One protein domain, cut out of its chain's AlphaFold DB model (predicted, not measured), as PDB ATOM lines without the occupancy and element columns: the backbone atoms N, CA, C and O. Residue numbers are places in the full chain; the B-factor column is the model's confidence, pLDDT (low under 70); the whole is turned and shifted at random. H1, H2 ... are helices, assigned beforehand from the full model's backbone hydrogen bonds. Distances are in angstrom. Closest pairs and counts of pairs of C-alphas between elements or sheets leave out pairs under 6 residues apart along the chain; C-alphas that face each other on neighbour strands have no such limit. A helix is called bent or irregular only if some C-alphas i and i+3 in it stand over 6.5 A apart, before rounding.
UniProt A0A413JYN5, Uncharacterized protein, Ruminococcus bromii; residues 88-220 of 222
ATOM      1  N   GLN A  88     -15.165  26.801 -25.450       67.44
ATOM      2  CA  GLN A  88     -15.644  25.503 -24.958       67.44
ATOM      3  C   GLN A  88     -14.833  24.345 -25.546       67.44
ATOM      4  O   GLN A  88     -14.294  23.532 -24.803       67.44
ATOM      5  N   LYS A  89     -14.626  24.332 -26.868       70.25
ATOM      6  CA  LYS A  89     -13.833  23.293 -27.531       70.25
ATOM      7  C   LYS A  89     -12.407  23.206 -26.975       70.25
ATOM      8  O   LYS A  89     -11.921  22.115 -26.714       70.25
ATOM      9  N   LYS A  90     -11.750  24.348 -26.745       68.88
ATOM     10  CA  LYS A  90     -10.391  24.393 -26.186       68.88
ATOM     11  C   LYS A  90     -10.341  23.879 -24.745       68.88
ATOM     12  O   LYS A  90      -9.372  23.222 -24.375       68.88
ATOM     13  N   THR A  91     -11.354  24.175 -23.927       63.19
ATOM     14  CA  THR A  91     -11.443  23.615 -22.570       63.19
ATOM     15  C   THR A  91     -11.693  22.109 -22.585       63.19
ATOM     16  O   THR A  91     -11.084  21.408 -21.784       63.19
ATOM     17  N   ASP A  92     -12.503  21.613 -23.522       65.31
ATOM     18  CA  ASP A  92     -12.803  20.184 -23.662       65.31
ATOM     19  C   ASP A  92     -11.589  19.398 -24.191       65.31
ATOM     20  O   ASP A  92     -11.268  18.329 -23.676       65.31
ATOM     21  N   GLU A  93     -10.851  19.956 -25.157       72.81
ATOM     22  CA  GLU A  93      -9.603  19.377 -25.680       72.81
ATOM     23  C   GLU A  93      -8.514  19.315 -24.595       72.81
ATOM     24  O   GLU A  93      -7.900  18.268 -24.389       72.81
ATOM     25  N   LEU A  94      -8.307  20.406 -23.844       66.62
ATOM     26  CA  LEU A  94      -7.352  20.426 -22.730       66.62
ATOM     27  C   LEU A  94      -7.770  19.460 -21.611       66.62
ATOM     28  O   LEU A  94      -6.918  18.927 -20.900       66.62
ATOM     29  N   TYR A  95      -9.069  19.223 -21.442       66.00
ATOM     30  CA  TYR A  95      -9.580  18.250 -20.491       66.00
ATOM     31  C   TYR A  95      -9.292  16.810 -20.926       66.00
ATOM     32  O   TYR A  95      -8.701  16.070 -20.143       66.00
ATOM     33  N   GLU A  96      -9.661  16.408 -22.143       72.56
ATOM     34  CA  GLU A  96      -9.459  15.025 -22.604       72.56
ATOM     35  C   GLU A  96      -7.972  14.635 -22.613       72.56
ATOM     36  O   GLU A  96      -7.633  13.518 -22.226       72.56
ATOM     37  N   ILE A  97      -7.071  15.577 -22.919       78.38
ATOM     38  CA  ILE A  97      -5.616  15.363 -22.816       78.38
ATOM     39  C   ILE A  97      -5.185  15.039 -21.375       78.38
ATOM     40  O   ILE A  97      -4.318  14.197 -21.146       78.38
ATOM     41  N   ASN A  98      -5.797  15.691 -20.386       79.44
ATOM     42  CA  ASN A  98      -5.366  15.639 -18.987       79.44
ATOM     43  C   ASN A  98      -6.174  14.672 -18.115       79.44
ATOM     44  O   ASN A  98      -5.779  14.348 -16.994       79.44
ATOM     45  N   LYS A  99      -7.297  14.175 -18.627       82.12
ATOM     46  CA  LYS A  99      -8.152  13.154 -18.019       82.12
ATOM     47  C   LYS A  99      -7.396  11.940 -17.462       82.12
ATOM     48  O   LYS A  99      -7.662  11.615 -16.303       82.12
ATOM     49  N   PRO A 100      -6.434  11.308 -18.170       86.31
ATOM     50  CA  PRO A 100      -5.689  10.179 -17.607       86.31
ATOM     51  C   PRO A 100      -4.886  10.564 -16.356       86.31
ATOM     52  O   PRO A 100      -4.791   9.773 -15.420       86.31
ATOM     53  N   LEU A 101      -4.368  11.797 -16.287       87.75
ATOM     54  CA  LEU A 101      -3.634  12.295 -15.122       87.75
ATOM     55  C   LEU A 101      -4.561  12.464 -13.908       87.75
ATOM     56  O   LEU A 101      -4.225  12.033 -12.805       87.75
ATOM     57  N   TYR A 102      -5.751  13.039 -14.116       85.88
ATOM     58  CA  TYR A 102      -6.775  13.153 -13.071       85.88
ATOM     59  C   TYR A 102      -7.282  11.781 -12.606       85.88
ATOM     60  O   TYR A 102      -7.477  11.581 -11.409       85.88
ATOM     61  N   GLN A 103      -7.464  10.832 -13.529       87.81
ATOM     62  CA  GLN A 103      -7.888   9.467 -13.213       87.81
ATOM     63  C   GLN A 103      -6.831   8.722 -12.390       87.81
ATOM     64  O   GLN A 103      -7.164   8.190 -11.330       87.81
ATOM     65  N   LYS A 104      -5.559   8.755 -12.810       90.56
ATOM     66  CA  LYS A 104      -4.452   8.126 -12.071       90.56
ATOM     67  C   LYS A 104      -4.336   8.702 -10.655       90.56
ATOM     68  O   LYS A 104      -4.298   7.938  -9.695       90.56
ATOM     69  N   LEU A 105      -4.397  10.029 -10.507       91.94
ATOM     70  CA  LEU A 105      -4.418  10.675  -9.190       91.94
ATOM     71  C   LEU A 105      -5.634  10.243  -8.355       91.94
ATOM     72  O   LEU A 105      -5.496   9.941  -7.173       91.94
ATOM     73  N   SER A 106      -6.832  10.218  -8.950       89.44
ATOM     74  CA  SER A 106      -8.054   9.843  -8.230       89.44
ATOM     75  C   SER A 106      -8.010   8.417  -7.688       89.44
ATOM     76  O   SER A 106      -8.443   8.196  -6.560       89.44
ATOM     77  N   ALA A 107      -7.451   7.481  -8.458       90.12
ATOM     78  CA  ALA A 107      -7.294   6.091  -8.051       90.12
ATOM     79  C   ALA A 107      -6.343   5.976  -6.855       90.12
ATOM     80  O   ALA A 107      -6.703   5.366  -5.853       90.12
ATOM     81  N   ILE A 108      -5.189   6.651  -6.914       91.12
ATOM     82  CA  ILE A 108      -4.211   6.673  -5.817       91.12
ATOM     83  C   ILE A 108      -4.832   7.247  -4.540       91.12
ATOM     84  O   ILE A 108      -4.693   6.661  -3.474       91.12
ATOM     85  N   LEU A 109      -5.560   8.365  -4.635       91.12
ATOM     86  CA  LEU A 109      -6.192   8.981  -3.465       91.12
ATOM     87  C   LEU A 109      -7.308   8.111  -2.863       91.12
ATOM     88  O   LEU A 109      -7.501   8.131  -1.651       91.12
ATOM     89  N   ILE A 110      -8.064   7.374  -3.684       89.44
ATOM     90  CA  ILE A 110      -9.092   6.443  -3.191       89.44
ATOM     91  C   ILE A 110      -8.443   5.244  -2.505       89.44
ATOM     92  O   ILE A 110      -8.875   4.882  -1.414       89.44
ATOM     93  N   GLN A 111      -7.412   4.666  -3.122       88.25
ATOM     94  CA  GLN A 111      -6.685   3.531  -2.568       88.25
ATOM     95  C   GLN A 111      -6.037   3.903  -1.231       88.25
ATOM     96  O   GLN A 111      -6.293   3.244  -0.229       88.25
ATOM     97  N   LEU A 112      -5.342   5.044  -1.181       88.44
ATOM     98  CA  LEU A 112      -4.760   5.583   0.048       88.44
ATOM     99  C   LEU A 112      -5.816   5.755   1.147       88.44
ATOM    100  O   LEU A 112      -5.580   5.416   2.301       88.44
ATOM    101  N   LEU A 113      -7.003   6.266   0.800       87.88
ATOM    102  CA  LEU A 113      -8.082   6.441   1.770       87.88
ATOM    103  C   LEU A 113      -8.634   5.103   2.289       87.88
ATOM    104  O   LEU A 113      -9.021   5.031   3.453       87.88
ATOM    105  N   ALA A 114      -8.707   4.079   1.439       85.62
ATOM    106  CA  ALA A 114      -9.144   2.742   1.829       85.62
ATOM    107  C   ALA A 114      -8.121   2.067   2.757       85.62
ATOM    108  O   ALA A 114      -8.502   1.524   3.793       85.62
ATOM    109  N   ASP A 115      -6.831   2.173   2.438       84.50
ATOM    110  CA  ASP A 115      -5.756   1.594   3.245       84.50
ATOM    111  C   ASP A 115      -5.660   2.265   4.630       84.50
ATOM    112  O   ASP A 115      -5.604   1.584   5.656       84.50
ATOM    113  N   GLU A 116      -5.773   3.596   4.687       82.00
ATOM    114  CA  GLU A 116      -5.873   4.361   5.941       82.00
ATOM    115  C   GLU A 116      -7.123   3.994   6.757       82.00
ATOM    116  O   GLU A 116      -7.070   3.899   7.984       82.00
ATOM    117  N   TYR A 117      -8.262   3.761   6.094       83.25
ATOM    118  CA  TYR A 117      -9.482   3.328   6.777       83.25
ATOM    119  C   TYR A 117      -9.313   1.945   7.411       83.25
ATOM    120  O   TYR A 117      -9.706   1.760   8.559       83.25
ATOM    121  N   MET A 118      -8.697   0.997   6.701       78.75
ATOM    122  CA  MET A 118      -8.431  -0.345   7.226       78.75
ATOM    123  C   MET A 118      -7.545  -0.323   8.466       78.75
ATOM    124  O   MET A 118      -7.798  -1.063   9.416       78.75
ATOM    125  N   ILE A 119      -6.527   0.535   8.486       76.94
ATOM    126  CA  ILE A 119      -5.667   0.676   9.662       76.94
ATOM    127  C   ILE A 119      -6.421   1.350  10.807       76.94
ATOM    128  O   ILE A 119      -6.344   0.892  11.946       76.94
ATOM    129  N   HIS A 120      -7.192   2.399  10.520       76.44
ATOM    130  CA  HIS A 120      -8.028   3.052  11.522       76.44
ATOM    131  C   HIS A 120      -9.039   2.084  12.159       76.44
ATOM    132  O   HIS A 120      -9.205   2.098  13.377       76.44
ATOM    133  N   ASP A 121      -9.703   1.245  11.361       73.94
ATOM    134  CA  ASP A 121     -10.691   0.268  11.833       73.94
ATOM    135  C   ASP A 121     -10.044  -0.813  12.717       73.94
ATOM    136  O   ASP A 121     -10.496  -1.051  13.836       73.94
ATOM    137  N   LYS A 122      -8.899  -1.370  12.296       70.19
ATOM    138  CA  LYS A 122      -8.120  -2.335  13.101       70.19
ATOM    139  C   LYS A 122      -7.598  -1.737  14.414       70.19
ATOM    140  O   LYS A 122      -7.620  -2.394  15.453       70.19
ATOM    141  N   ASN A 123      -7.181  -0.471  14.402       64.12
ATOM    142  CA  ASN A 123      -6.748   0.240  15.609       64.12
ATOM    143  C   ASN A 123      -7.913   0.517  16.571       64.12
ATOM    144  O   ASN A 123      -7.729   0.446  17.785       64.12
ATOM    145  N   ALA A 124      -9.114   0.801  16.052       60.03
ATOM    146  CA  ALA A 124     -10.318   0.984  16.864       60.03
ATOM    147  C   ALA A 124     -10.748  -0.309  17.588       60.03
ATOM    148  O   ALA A 124     -11.406  -0.237  18.625       60.03
ATOM    149  N   ILE A 125     -10.332  -1.472  17.074       59.19
ATOM    150  CA  ILE A 125     -10.562  -2.808  17.651       59.19
ATOM    151  C   ILE A 125      -9.405  -3.226  18.602       59.19
ATOM    152  O   ILE A 125      -9.395  -4.333  19.130       59.19
ATOM    153  N   CYS A 126      -8.463  -2.321  18.917       54.50
ATOM    154  CA  CYS A 126      -7.306  -2.537  19.807       54.50
ATOM    155  C   CYS A 126      -6.264  -3.575  19.321       54.50
ATOM    156  O   CYS A 126      -5.545  -4.138  20.145       54.50
ATOM    157  N   GLU A 127      -6.116  -3.805  18.010       51.47
ATOM    158  CA  GLU A 127      -5.116  -4.755  17.475       51.47
ATOM    159  C   GLU A 127      -3.734  -4.145  17.167       51.47
ATOM    160  O   GLU A 127      -2.769  -4.882  16.970       51.47
ATOM    161  N   PHE A 128      -3.583  -2.817  17.142       52.22
ATOM    162  CA  PHE A 128      -2.318  -2.154  16.796       52.22
ATOM    163  C   PHE A 128      -2.120  -0.879  17.633       52.22
ATOM    164  O   PHE A 128      -2.957   0.021  17.634       52.22
ATOM    165  N   SER A 129      -1.002  -0.794  18.362       49.84
ATOM    166  CA  SER A 129      -0.690   0.322  19.274       49.84
ATOM    167  C   SER A 129       0.508   1.178  18.848       49.84
ATOM    168  O   SER A 129       0.884   2.098  19.570       49.84
ATOM    169  N   THR A 130       1.105   0.936  17.677       54.97
ATOM    170  CA  THR A 130       2.258   1.718  17.203       54.97
ATOM    171  C   THR A 130       2.164   2.054  15.717       54.97
ATOM    172  O   THR A 130       1.662   1.273  14.909       54.97
ATOM    173  N   VAL A 131       2.616   3.265  15.371       57.78
ATOM    174  CA  VAL A 131       2.791   3.715  13.985       57.78
ATOM    175  C   VAL A 131       3.927   2.894  13.383       57.78
ATOM    176  O   VAL A 131       5.091   3.108  13.708       57.78
ATOM    177  N   ASP A 132       3.574   1.931  12.541       67.56
ATOM    178  CA  ASP A 132       4.535   1.152  11.772       67.56
ATOM    179  C   ASP A 132       5.003   1.992  10.574       67.56
ATOM    180  O   ASP A 132       4.258   2.205   9.614       67.56
ATOM    181  N   ASN A 133       6.222   2.529  10.669       67.50
ATOM    182  CA  ASN A 133       6.814   3.394   9.644       67.50
ATOM    183  C   ASN A 133       6.906   2.710   8.273       67.50
ATOM    184  O   ASN A 133       6.803   3.392   7.252       67.50
ATOM    185  N   ASP A 134       7.037   1.382   8.239       72.56
ATOM    186  CA  ASP A 134       7.106   0.633   6.986       72.56
ATOM    187  C   ASP A 134       5.732   0.585   6.302       72.56
ATOM    188  O   ASP A 134       5.636   0.796   5.091       72.56
ATOM    189  N   LYS A 135       4.644   0.456   7.075       73.44
ATOM    190  CA  LYS A 135       3.268   0.555   6.552       73.44
ATOM    191  C   LYS A 135       2.905   1.965   6.101       73.44
ATOM    192  O   LYS A 135       2.221   2.126   5.092       73.44
ATOM    193  N   VAL A 136       3.363   2.993   6.826       74.31
ATOM    194  CA  VAL A 136       3.184   4.399   6.413       74.31
ATOM    195  C   VAL A 136       3.794   4.603   5.028       74.31
ATOM    196  O   VAL A 136       3.175   5.202   4.147       74.31
ATOM    197  N   LYS A 137       5.007   4.082   4.834       78.19
ATOM    198  CA  LYS A 137       5.741   4.180   3.579       78.19
ATOM    199  C   LYS A 137       5.044   3.415   2.453       78.19
ATOM    200  O   LYS A 137       4.800   4.003   1.408       78.19
ATOM    201  N   GLU A 138       4.608   2.178   2.693       82.31
ATOM    202  CA  GLU A 138       3.869   1.373   1.706       82.31
ATOM    203  C   GLU A 138       2.617   2.098   1.173       82.31
ATOM    204  O   GLU A 138       2.358   2.104  -0.030       82.31
ATOM    205  N   ILE A 139       1.868   2.772   2.052       81.25
ATOM    206  CA  ILE A 139       0.639   3.499   1.688       81.25
ATOM    207  C   ILE A 139       0.939   4.825   0.975       81.25
ATOM    208  O   ILE A 139       0.179   5.261   0.105       81.25
ATOM    209  N   THR A 140       2.035   5.494   1.337       84.50
ATOM    210  CA  THR A 140       2.380   6.819   0.795       84.50
ATOM    211  C   THR A 140       3.232   6.772  -0.468       84.50
ATOM    212  O   THR A 140       3.160   7.710  -1.268       84.50
ATOM    213  N   ASP A 141       3.978   5.693  -0.701       87.88
ATOM    214  CA  ASP A 141       4.854   5.511  -1.862       87.88
ATOM    215  C   ASP A 141       4.129   5.687  -3.209       87.88
ATOM    216  O   ASP A 141       4.648   6.411  -4.064       87.88
ATOM    217  N   PRO A 142       2.909   5.149  -3.431       90.69
ATOM    218  CA  PRO A 142       2.173   5.382  -4.674       90.69
ATOM    219  C   PRO A 142       1.899   6.867  -4.946       90.69
ATOM    220  O   PRO A 142       2.000   7.319  -6.091       90.69
ATOM    221  N   LEU A 143       1.574   7.640  -3.903       90.81
ATOM    222  CA  LEU A 143       1.339   9.078  -4.024       90.81
ATOM    223  C   LEU A 143       2.648   9.840  -4.238       90.81
ATOM    224  O   LEU A 143       2.694  10.725  -5.092       90.81
ATOM    225  N   ASN A 144       3.707   9.474  -3.515       91.44
ATOM    226  CA  ASN A 144       5.035  10.062  -3.672       91.44
ATOM    227  C   ASN A 144       5.570   9.872  -5.099       91.44
ATOM    228  O   ASN A 144       5.900  10.843  -5.781       91.44
ATOM    229  N   ASN A 145       5.556   8.630  -5.587       92.44
ATOM    230  CA  ASN A 145       6.010   8.279  -6.932       92.44
ATOM    231  C   ASN A 145       5.203   9.028  -7.993       92.44
ATOM    232  O   ASN A 145       5.774   9.604  -8.916       92.44
ATOM    233  N   PHE A 146       3.879   9.116  -7.828       92.75
ATOM    234  CA  PHE A 146       3.044   9.891  -8.740       92.75
ATOM    235  C   PHE A 146       3.439  11.370  -8.788       92.75
ATOM    236  O   PHE A 146       3.540  11.922  -9.886       92.75
ATOM    237  N   ILE A 147       3.658  12.004  -7.629       90.94
ATOM    238  CA  ILE A 147       4.066  13.412  -7.552       90.94
ATOM    239  C   ILE A 147       5.414  13.595  -8.249       90.94
ATOM    240  O   ILE A 147       5.514  14.436  -9.138       90.94
ATOM    241  N   CYS A 148       6.424  12.791  -7.908       91.00
ATOM    242  CA  CYS A 148       7.763  12.901  -8.485       91.00
ATOM    243  C   CYS A 148       7.774  12.684 -10.006       91.00
ATOM    244  O   CYS A 148       8.400  13.454 -10.730       91.00
ATOM    245  N   GLU A 149       7.048  11.683 -10.508       92.50
ATOM    246  CA  GLU A 149       6.993  11.364 -11.940       92.50
ATOM    247  C   GLU A 149       6.206  12.388 -12.769       92.50
ATOM    248  O   GLU A 149       6.421  12.508 -13.975       92.50
ATOM    249  N   ASN A 150       5.245  13.089 -12.157       90.50
ATOM    250  CA  ASN A 150       4.273  13.901 -12.893       90.50
ATOM    251  C   ASN A 150       4.282  15.382 -12.510       90.50
ATOM    252  O   ASN A 150       3.447  16.120 -13.029       90.50
ATOM    253  N   TYR A 151       5.207  15.837 -11.660       87.75
ATOM    254  CA  TYR A 151       5.212  17.207 -11.138       87.75
ATOM    255  C   TYR A 151       5.161  18.273 -12.242       87.75
ATOM    256  O   TYR A 151       4.313  19.158 -12.196       87.75
ATOM    257  N   ASP A 152       5.975  18.137 -13.292       85.25
ATOM    258  CA  ASP A 152       5.976  19.067 -14.432       85.25
ATOM    259  C   ASP A 152       4.610  19.116 -15.148       85.25
ATOM    260  O   ASP A 152       4.022  20.179 -15.369       85.25
ATOM    261  N   LYS A 153       4.016  17.948 -15.417       85.88
ATOM    262  CA  LYS A 153       2.664  17.860 -15.995       85.88
ATOM    263  C   LYS A 153       1.615  18.460 -15.061       85.88
ATOM    264  O   LYS A 153       0.682  19.109 -15.535       85.88
ATOM    265  N   MET A 154       1.760  18.275 -13.749       86.12
ATOM    266  CA  MET A 154       0.880  18.860 -12.739       86.12
ATOM    267  C   MET A 154       0.986  20.384 -12.726       86.12
ATOM    268  O   MET A 154      -0.053  21.035 -12.715       86.12
ATOM    269  N   CYS A 155       2.184  20.964 -12.790       82.38
ATOM    270  CA  CYS A 155       2.379  22.415 -12.853       82.38
ATOM    271  C   CYS A 155       1.689  23.045 -14.070       82.38
ATOM    272  O   CYS A 155       1.097  24.114 -13.956       82.38
ATOM    273  N   ASN A 156       1.698  22.349 -15.209       78.88
ATOM    274  CA  ASN A 156       1.103  22.838 -16.455       78.88
ATOM    275  C   ASN A 156      -0.417  22.603 -16.569       78.88
ATOM    276  O   ASN A 156      -1.077  23.182 -17.430       78.88
ATOM    277  N   THR A 157      -0.985  21.750 -15.713       79.38
ATOM    278  CA  THR A 157      -2.363  21.247 -15.862       79.38
ATOM    279  C   THR A 157      -3.239  21.544 -14.657       79.38
ATOM    280  O   THR A 157      -4.433  21.849 -14.765       79.38
ATOM    281  N   PHE A 158      -2.680  21.364 -13.467       85.06
ATOM    282  CA  PHE A 158      -3.387  21.569 -12.225       85.06
ATOM    283  C   PHE A 158      -3.355  23.048 -11.844       85.06
ATOM    284  O   PHE A 158      -2.613  23.870 -12.352       85.06
ATOM    285  N   SER A 159      -4.249  23.385 -10.932       82.62
ATOM    286  CA  SER A 159      -4.339  24.707 -10.347       82.62
ATOM    287  C   SER A 159      -3.440  24.653  -9.137       82.62
ATOM    288  O   SER A 159      -3.410  23.618  -8.462       82.62
ATOM    289  N   VAL A 160      -2.819  25.776  -8.813       82.31
ATOM    290  CA  VAL A 160      -1.970  25.929  -7.630       82.31
ATOM    291  C   VAL A 160      -2.652  25.357  -6.380       82.31
ATOM    292  O   VAL A 160      -2.090  24.505  -5.697       82.31
ATOM    293  N   ALA A 161      -3.932  25.679  -6.167       85.00
ATOM    294  CA  ALA A 161      -4.713  25.149  -5.045       85.00
ATOM    295  C   ALA A 161      -4.814  23.608  -5.003       85.00
ATOM    296  O   ALA A 161      -4.796  23.029  -3.922       85.00
ATOM    297  N   LEU A 162      -4.927  22.936  -6.157       87.62
ATOM    298  CA  LEU A 162      -5.019  21.471  -6.202       87.62
ATOM    299  C   LEU A 162      -3.657  20.832  -5.917       87.62
ATOM    300  O   LEU A 162      -3.609  19.827  -5.221       87.62
ATOM    301  N   ILE A 163      -2.569  21.418  -6.426       88.25
ATOM    302  CA  ILE A 163      -1.203  20.942  -6.163       88.25
ATOM    303  C   ILE A 163      -0.919  21.001  -4.658       88.25
ATOM    304  O   ILE A 163      -0.502  20.007  -4.070       88.25
ATOM    305  N   TRP A 164      -1.247  22.124  -4.014       88.19
ATOM    306  CA  TRP A 164      -1.100  22.273  -2.568       88.19
ATOM    307  C   TRP A 164      -1.986  21.319  -1.766       88.19
ATOM    308  O   TRP A 164      -1.531  20.769  -0.768       88.19
ATOM    309  N   ASP A 165      -3.226  21.074  -2.198       89.56
ATOM    310  CA  ASP A 165      -4.095  20.108  -1.519       89.56
ATOM    311  C   ASP A 165      -3.550  18.668  -1.606       89.56
ATOM    312  O   ASP A 165      -3.689  17.915  -0.645       89.56
ATOM    313  N   ILE A 166      -2.902  18.286  -2.715       90.44
ATOM    314  CA  ILE A 166      -2.249  16.972  -2.867       90.44
ATOM    315  C   ILE A 166      -1.053  16.852  -1.913       90.44
ATOM    316  O   ILE A 166      -0.921  15.850  -1.213       90.44
ATOM    317  N   ILE A 167      -0.210  17.888  -1.846       89.12
ATOM    318  CA  ILE A 167       0.945  17.930  -0.936       89.12
ATOM    319  C   ILE A 167       0.484  17.883   0.529       89.12
ATOM    320  O   ILE A 167       1.085  17.198   1.351       89.12
ATOM    321  N   ASP A 168      -0.622  18.551   0.864       89.19
ATOM    322  CA  ASP A 168      -1.209  18.493   2.203       89.19
ATOM    323  C   ASP A 168      -1.672  17.086   2.591       89.19
ATOM    324  O   ASP A 168      -1.601  16.750   3.776       89.19
ATOM    325  N   VAL A 169      -2.197  16.302   1.639       88.69
ATOM    326  CA  VAL A 169      -2.555  14.891   1.864       88.69
ATOM    327  C   VAL A 169      -1.290  14.094   2.151       88.69
ATOM    328  O   VAL A 169      -1.221  13.456   3.195       88.69
ATOM    329  N   TYR A 170      -0.281  14.202   1.284       88.19
ATOM    330  CA  TYR A 170       0.994  13.502   1.445       88.19
ATOM    331  C   TYR A 170       1.640  13.777   2.813       88.19
ATOM    332  O   TYR A 170       1.956  12.849   3.553       88.19
ATOM    333  N   ASN A 171       1.735  15.051   3.201       84.75
ATOM    334  CA  ASN A 171       2.296  15.441   4.494       84.75
ATOM    335  C   ASN A 171       1.460  14.941   5.684       84.75
ATOM    336  O   ASN A 171       2.021  14.601   6.721       84.75
ATOM    337  N   GLU A 172       0.125  14.892   5.577       84.88
ATOM    338  CA  GLU A 172      -0.704  14.358   6.671       84.88
ATOM    339  C   GLU A 172      -0.439  12.866   6.888       84.88
ATOM    340  O   GLU A 172      -0.331  12.436   8.036       84.88
ATOM    341  N   CYS A 173      -0.280  12.107   5.801       79.88
ATOM    342  CA  CYS A 173       0.023  10.680   5.855       79.88
ATOM    343  C   CYS A 173       1.411  10.409   6.455       79.88
ATOM    344  O   CYS A 173       1.544   9.521   7.291       79.88
ATOM    345  N   LEU A 174       2.423  11.224   6.125       75.19
ATOM    346  CA  LEU A 174       3.764  11.111   6.719       75.19
ATOM    347  C   LEU A 174       3.780  11.321   8.240       75.19
ATOM    348  O   LEU A 174       4.631  10.775   8.936       75.19
ATOM    349  N   HIS A 175       2.870  12.145   8.762       67.25
ATOM    350  CA  HIS A 175       2.877  12.543  10.170       67.25
ATOM    351  C   HIS A 175       1.899  11.756  11.053       67.25
ATOM    352  O   HIS A 175       1.964  11.902  12.275       67.25
ATOM    353  N   SER A 176       0.992  10.950  10.482       60.56
ATOM    354  CA  SER A 176       0.179   9.971  11.224       60.56
ATOM    355  C   SER A 176      -0.730   9.140  10.309       60.56
ATOM    356  O   SER A 176      -1.628   9.700   9.682       60.56
ATOM    357  N   VAL A 177      -0.625   7.812  10.398       56.78
ATOM    358  CA  VAL A 177      -1.532   6.833   9.749       56.78
ATOM    359  C   VAL A 177      -2.849   6.624  10.527       56.78
ATOM    360  O   VAL A 177      -3.704   5.816  10.198       56.78
ATOM    361  N   THR A 178      -3.055   7.354  11.626       60.41
ATOM    362  CA  THR A 178      -4.267   7.227  12.459       60.41
ATOM    363  C   THR A 178      -5.242   8.387  12.301       60.41
ATOM    364  O   THR A 178      -6.348   8.346  12.839       60.41
ATOM    365  N   LYS A 179      -4.896   9.423  11.524       71.94
ATOM    366  CA  LYS A 179      -5.763  10.592  11.309       71.94
ATOM    367  C   LYS A 179      -6.634  10.437  10.065       71.94
ATOM    368  O   LYS A 179      -6.772  11.378   9.278       71.94
ATOM    369  N   TYR A 180      -7.296   9.286   9.939       77.06
ATOM    370  CA  TYR A 180      -8.232   8.985   8.850       77.06
ATOM    371  C   TYR A 180      -9.223  10.130   8.598       77.06
ATOM    372  O   TYR A 180      -9.437  10.540   7.459       77.06
ATOM    373  N   VAL A 181      -9.788  10.719   9.660       80.75
ATOM    374  CA  VAL A 181     -10.727  11.847   9.546       80.75
ATOM    375  C   VAL A 181     -10.085  13.055   8.849       80.75
ATOM    376  O   VAL A 181     -10.696  13.634   7.945       80.75
ATOM    377  N   ASN A 182      -8.848  13.415   9.200       83.94
ATOM    378  CA  ASN A 182      -8.145  14.546   8.591       83.94
ATOM    379  C   ASN A 182      -7.764  14.255   7.139       83.94
ATOM    380  O   ASN A 182      -7.997  15.090   6.260       83.94
ATOM    381  N   ILE A 183      -7.228  13.060   6.877       85.50
ATOM    382  CA  ILE A 183      -6.856  12.605   5.534       85.50
ATOM    383  C   ILE A 183      -8.096  12.609   4.634       85.50
ATOM    384  O   ILE A 183      -8.083  13.209   3.557       85.50
ATOM    385  N   ARG A 184      -9.228  12.080   5.115       87.31
ATOM    386  CA  ARG A 184     -10.513  12.101   4.407       87.31
ATOM    387  C   ARG A 184     -10.966  13.519   4.070       87.31
ATOM    388  O   ARG A 184     -11.442  13.755   2.959       87.31
ATOM    389  N   VAL A 185     -10.827  14.477   4.990       87.62
ATOM    390  CA  VAL A 185     -11.172  15.888   4.738       87.62
ATOM    391  C   VAL A 185     -10.280  16.492   3.648       87.62
ATOM    392  O   VAL A 185     -10.793  17.154   2.738       87.62
ATOM    393  N   LYS A 186      -8.970  16.229   3.684       89.94
ATOM    394  CA  LYS A 186      -8.003  16.732   2.694       89.94
ATOM    395  C   LYS A 186      -8.196  16.103   1.307       89.94
ATOM    396  O   LYS A 186      -8.304  16.822   0.313       89.94
ATOM    397  N   ILE A 187      -8.383  14.785   1.231       89.75
ATOM    398  CA  ILE A 187      -8.687  14.063  -0.018       89.75
ATOM    399  C   ILE A 187     -10.007  14.545  -0.620       89.75
ATOM    400  O   ILE A 187     -10.132  14.779  -1.823       89.75
ATOM    401  N   ARG A 188     -11.009  14.788   0.222       88.62
ATOM    402  CA  ARG A 188     -12.285  15.347  -0.217       88.62
ATOM    403  C   ARG A 188     -12.145  16.741  -0.820       88.62
ATOM    404  O   ARG A 188     -12.868  17.070  -1.766       88.62
ATOM    405  N   LYS A 189     -11.234  17.560  -0.291       90.00
ATOM    406  CA  LYS A 189     -10.897  18.866  -0.861       90.00
ATOM    407  C   LYS A 189     -10.250  18.709  -2.241       90.00
ATOM    408  O   LYS A 189     -10.717  19.358  -3.180       90.00
ATOM    409  N   CYS A 190      -9.316  17.764  -2.395       89.75
ATOM    410  CA  CYS A 190      -8.736  17.397  -3.694       89.75
ATOM    411  C   CYS A 190      -9.829  17.029  -4.708       89.75
ATOM    412  O   CYS A 190      -9.908  17.629  -5.779       89.75
ATOM    413  N   PHE A 191     -10.747  16.122  -4.352       89.06
ATOM    414  CA  PHE A 191     -11.852  15.724  -5.231       89.06
ATOM    415  C   PHE A 191     -12.798  16.861  -5.583       89.06
ATOM    416  O   PHE A 191     -13.248  16.957  -6.723       89.06
ATOM    417  N   ARG A 192     -13.098  17.751  -4.636       87.19
ATOM    418  CA  ARG A 192     -13.925  18.929  -4.916       87.19
ATOM    419  C   ARG A 192     -13.245  19.849  -5.930       87.19
ATOM    420  O   ARG A 192     -13.912  20.329  -6.843       87.19
ATOM    421  N   ASN A 193     -11.941  20.073  -5.789       85.62
ATOM    422  CA  ASN A 193     -11.175  20.907  -6.708       85.62
ATOM    423  C   ASN A 193     -11.012  20.254  -8.084       85.62
ATOM    424  O   ASN A 193     -11.186  20.941  -9.088       85.62
ATOM    425  N   MET A 194     -10.795  18.937  -8.151       86.56
ATOM    426  CA  MET A 194     -10.851  18.186  -9.408       86.56
ATOM    427  C   MET A 194     -12.229  18.334 -10.068       86.56
ATOM    428  O   MET A 194     -12.320  18.846 -11.175       86.56
ATOM    429  N   ARG A 195     -13.323  18.022  -9.361       81.75
ATOM    430  CA  ARG A 195     -14.702  18.135  -9.877       81.75
ATOM    431  C   ARG A 195     -15.056  19.533 -10.383       81.75
ATOM    432  O   ARG A 195     -15.690  19.649 -11.425       81.75
ATOM    433  N   ARG A 196     -14.626  20.589  -9.687       81.50
ATOM    434  CA  ARG A 196     -14.841  21.975 -10.134       81.50
ATOM    435  C   ARG A 196     -14.170  22.259 -11.472       81.50
ATOM    436  O   ARG A 196     -14.774  22.918 -12.311       81.50
ATOM    437  N   LYS A 197     -12.956  21.747 -11.690       74.56
ATOM    438  CA  LYS A 197     -12.282  21.863 -12.992       74.56
ATOM    439  C   LYS A 197     -12.967  21.060 -14.084       74.56
ATOM    440  O   LYS A 197     -12.965  21.489 -15.227       74.56
ATOM    441  N   LEU A 198     -13.600  19.950 -13.714       71.62
ATOM    442  CA  LEU A 198     -14.430  19.130 -14.601       71.62
ATOM    443  C   LEU A 198     -15.808  19.756 -14.891       71.62
ATOM    444  O   LEU A 198     -16.663  19.108 -15.480       71.62
ATOM    445  N   GLY A 199     -16.077  20.981 -14.423       70.31
ATOM    446  CA  GLY A 199     -17.366  21.653 -14.609       70.31
ATOM    447  C   GLY A 199     -18.504  21.101 -13.743       70.31
ATOM    448  O   GLY A 199     -19.625  21.609 -13.804       70.31
ATOM    449  N   ALA A 200     -18.238  20.107 -12.888       73.94
ATOM    450  CA  ALA A 200     -19.238  19.549 -11.992       73.94
ATOM    451  C   ALA A 200     -19.543  20.537 -10.856       73.94
ATOM    452  O   ALA A 200     -18.687  20.870 -10.030       73.94
ATOM    453  N   LYS A 201     -20.797  20.993 -10.808       70.19
ATOM    454  CA  LYS A 201     -21.321  21.872  -9.757       70.19
ATOM    455  C   LYS A 201     -21.891  21.040  -8.604       70.19
ATOM    456  O   LYS A 201     -22.345  19.917  -8.806       70.19
ATOM    457  N   GLY A 202     -21.878  21.601  -7.397       68.88
ATOM    458  CA  GLY A 202     -22.494  20.997  -6.213       68.88
ATOM    459  C   GLY A 202     -21.513  20.538  -5.135       68.88
ATOM    460  O   GLY A 202     -20.288  20.574  -5.289       68.88
ATOM    461  N   SER A 203     -22.075  20.145  -3.994       72.94
ATOM    462  CA  SER A 203     -21.317  19.606  -2.872       72.94
ATOM    463  C   SER A 203     -20.918  18.154  -3.157       72.94
ATOM    464  O   SER A 203     -21.671  17.374  -3.730       72.94
ATOM    465  N   PHE A 204     -19.691  17.787  -2.784       80.25
ATOM    466  CA  PHE A 204     -19.180  16.424  -2.925       80.25
ATOM    467  C   PHE A 204     -18.879  15.839  -1.552       80.25
ATOM    468  O   PHE A 204     -18.220  16.506  -0.743       80.25
ATOM    469  N   TYR A 205     -19.341  14.613  -1.310       81.19
ATOM    470  CA  TYR A 205     -19.104  13.811  -0.111       81.19
ATOM    471  C   TYR A 205     -18.505  12.470  -0.539       81.19
ATOM    472  O   TYR A 205     -19.006  11.848  -1.472       81.19
ATOM    473  N   ILE A 206     -17.436  12.039   0.132       82.62
ATOM    474  CA  ILE A 206     -16.897  10.689  -0.060       82.62
ATOM    475  C   ILE A 206     -17.859   9.716   0.620       82.62
ATOM    476  O   ILE A 206     -18.085   9.833   1.829       82.62
ATOM    477  N   ASN A 207     -18.424   8.791  -0.151       84.50
ATOM    478  CA  ASN A 207     -19.378   7.806   0.341       84.50
ATOM    479  C   ASN A 207     -18.646   6.708   1.128       84.50
ATOM    480  O   ASN A 207     -17.841   5.979   0.555       84.50
ATOM    481  N   GLN A 208     -18.936   6.590   2.426       82.81
ATOM    482  CA  GLN A 208     -18.286   5.605   3.295       82.81
ATOM    483  C   GLN A 208     -18.626   4.165   2.892       82.81
ATOM    484  O   GLN A 208     -17.760   3.306   2.953       82.81
ATOM    485  N   THR A 209     -19.842   3.903   2.408       83.56
ATOM    486  CA  THR A 209     -20.244   2.571   1.938       83.56
ATOM    487  C   THR A 209     -19.339   2.079   0.809       83.56
ATOM    488  O   THR A 209     -18.938   0.922   0.806       83.56
ATOM    489  N   VAL A 210     -18.960   2.969  -0.112       82.44
ATOM    490  CA  VAL A 210     -18.045   2.637  -1.216       82.44
ATOM    491  C   VAL A 210     -16.636   2.352  -0.697       82.44
ATOM    492  O   VAL A 210     -15.999   1.417  -1.165       82.44
ATOM    493  N   ILE A 211     -16.161   3.113   0.295       84.19
ATOM    494  CA  ILE A 211     -14.864   2.844   0.935       84.19
ATOM    495  C   ILE A 211     -14.868   1.461   1.588       84.19
ATOM    496  O   ILE A 211     -13.944   0.688   1.362       84.19
ATOM    497  N   ASN A 212     -15.933   1.106   2.308       82.69
ATOM    498  CA  ASN A 212     -16.051  -0.205   2.941       82.69
ATOM    499  C   ASN A 212     -16.073  -1.348   1.905       82.69
ATOM    500  O   ASN A 212     -15.412  -2.358   2.118       82.69
ATOM    501  N   MET A 213     -16.762  -1.170   0.769       83.25
ATOM    502  CA  MET A 213     -16.759  -2.140  -0.341       83.25
ATOM    503  C   MET A 213     -15.366  -2.330  -0.960       83.25
ATOM    504  O   MET A 213     -14.970  -3.449  -1.280       83.25
ATOM    505  N   LEU A 214     -14.608  -1.244  -1.132       83.00
ATOM    506  CA  LEU A 214     -13.231  -1.313  -1.634       83.00
ATOM    507  C   LEU A 214     -12.320  -2.055  -0.654       83.00
ATOM    508  O   LEU A 214     -11.500  -2.872  -1.059       83.00
ATOM    509  N   CYS A 215     -12.507  -1.812   0.641       81.12
ATOM    510  CA  CYS A 215     -11.758  -2.490   1.688       81.12
ATOM    511  C   CYS A 215     -12.029  -4.001   1.713       81.12
ATOM    512  O   CYS A 215     -11.084  -4.782   1.788       81.12
ATOM    513  N   SER A 216     -13.294  -4.426   1.598       76.94
ATOM    514  CA  SER A 216     -13.627  -5.855   1.520       76.94
ATOM    515  C   SER A 216     -13.025  -6.517   0.282       76.94
ATOM    516  O   SER A 216     -12.481  -7.608   0.385       76.94
ATOM    517  N   HIS A 217     -13.040  -5.829  -0.862       72.12
ATOM    518  CA  HIS A 217     -12.461  -6.356  -2.097       72.12
ATOM    519  C   HIS A 217     -10.929  -6.479  -2.035       72.12
ATOM    520  O   HIS A 217     -10.355  -7.438  -2.543       72.12
ATOM    521  N   ASN A 218     -10.252  -5.532  -1.381       65.81
ATOM    522  CA  ASN A 218      -8.800  -5.580  -1.201       65.81
ATOM    523  C   ASN A 218      -8.361  -6.691  -0.233       65.81
ATOM    524  O   ASN A 218      -7.257  -7.203  -0.382       65.81
ATOM    525  N   ASN A 219      -9.209  -7.079   0.725       60.28
ATOM    526  CA  ASN A 219      -8.942  -8.207   1.624       60.28
ATOM    527  C   ASN A 219      -9.137  -9.577   0.948       60.28
ATOM    528  O   ASN A 219      -8.524 -10.541   1.384       60.28
ATOM    529  N   GLU A 220      -9.966  -9.681  -0.096       54.28
ATOM    530  CA  GLU A 220     -10.138 -10.923  -0.876       54.28
ATOM    531  C   GLU A 220      -8.995 -11.168  -1.879       54.28
ATOM    532  O   GLU A 220      -8.779 -12.302  -2.297       54.28
TER     533      GLU A 220
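This is residues 88 to 220 of the 222 residues of an uncharacterized protein of Ruminococcus bromii (UniProt A0A413JYN5). Four helices, H1b, H2, H3 and H4, stand side by side in an up-and-down bundle, each running against the one before it. The short arm H1a bends away from H1b and touches no helix, while H5 crosses H1b on the outside of the bundle. The printed part has 133 residues with five named helices, H1 to H5 in chain order, and no named strand; the class is all helix. It is compact, with a radius of gyration of the C-alphas of 15.7 A, but elongated, spanning 54 by 29 by 26 A.

H1, residues 88 to 124, is the hub, touching three helices. By its hydrogen bonds it was assigned as one helix, but it is bent: C-alphas 97 and 100 are 7.3 A apart, and its arms H1a, residues 88 to 97, and H1b, residues 100 to 124, stand at a steep tilt of 60 degrees. H2, residues 133 to 157, touches H1b with residues 139 to 146 alone, at a shallow tilt of 22 degrees, opposite ways; the closest C-alphas, of Leu 112 and Ile 139, are 6.0 A apart. H3, residues 160 to 175, forms a helical hairpin with H2, their closest C-alphas, of Val 136 and Leu 174, being 6.7 A apart. H4, residues 180 to 197, touches H3 at Asp 165 and Cys 190, the closest C-alphas, 5.8 A apart, and touches H1b at Glu 116 and Tyr 180, 6.0 A. H2 and H4 are apart. H5, residues 208 to 220, touches H1b about perpendicular, at 83 degrees, with C-alphas 114 and 211 closest at 5.8 A. Every O i to N i+4 pair is within hydrogen-bond range in H1a, H1b, H3, H4 and H5, and 17 of 21 in H2.

H1a begins at C-alpha 88, (-15.644, 25.503, -24.958). H1b is 36.0 A long, H2 32.5 A, H4 25.7 A and H3 22.8 A. H2 is irregular, with C-alphas 149 and 152 8.2 A apart and a kink of 70 degrees near residue 151. H5 ends at C-alpha 220, (-10.138, -10.923, -0.876).

The two C-alphas farthest apart, of Lys 89 and Cys 126, are 54.3 A apart. The printed part has no cut and no long link. Mean pLDDT of the printed part is 79.4; residues under 70 include 123 to 133 and 175 to 178.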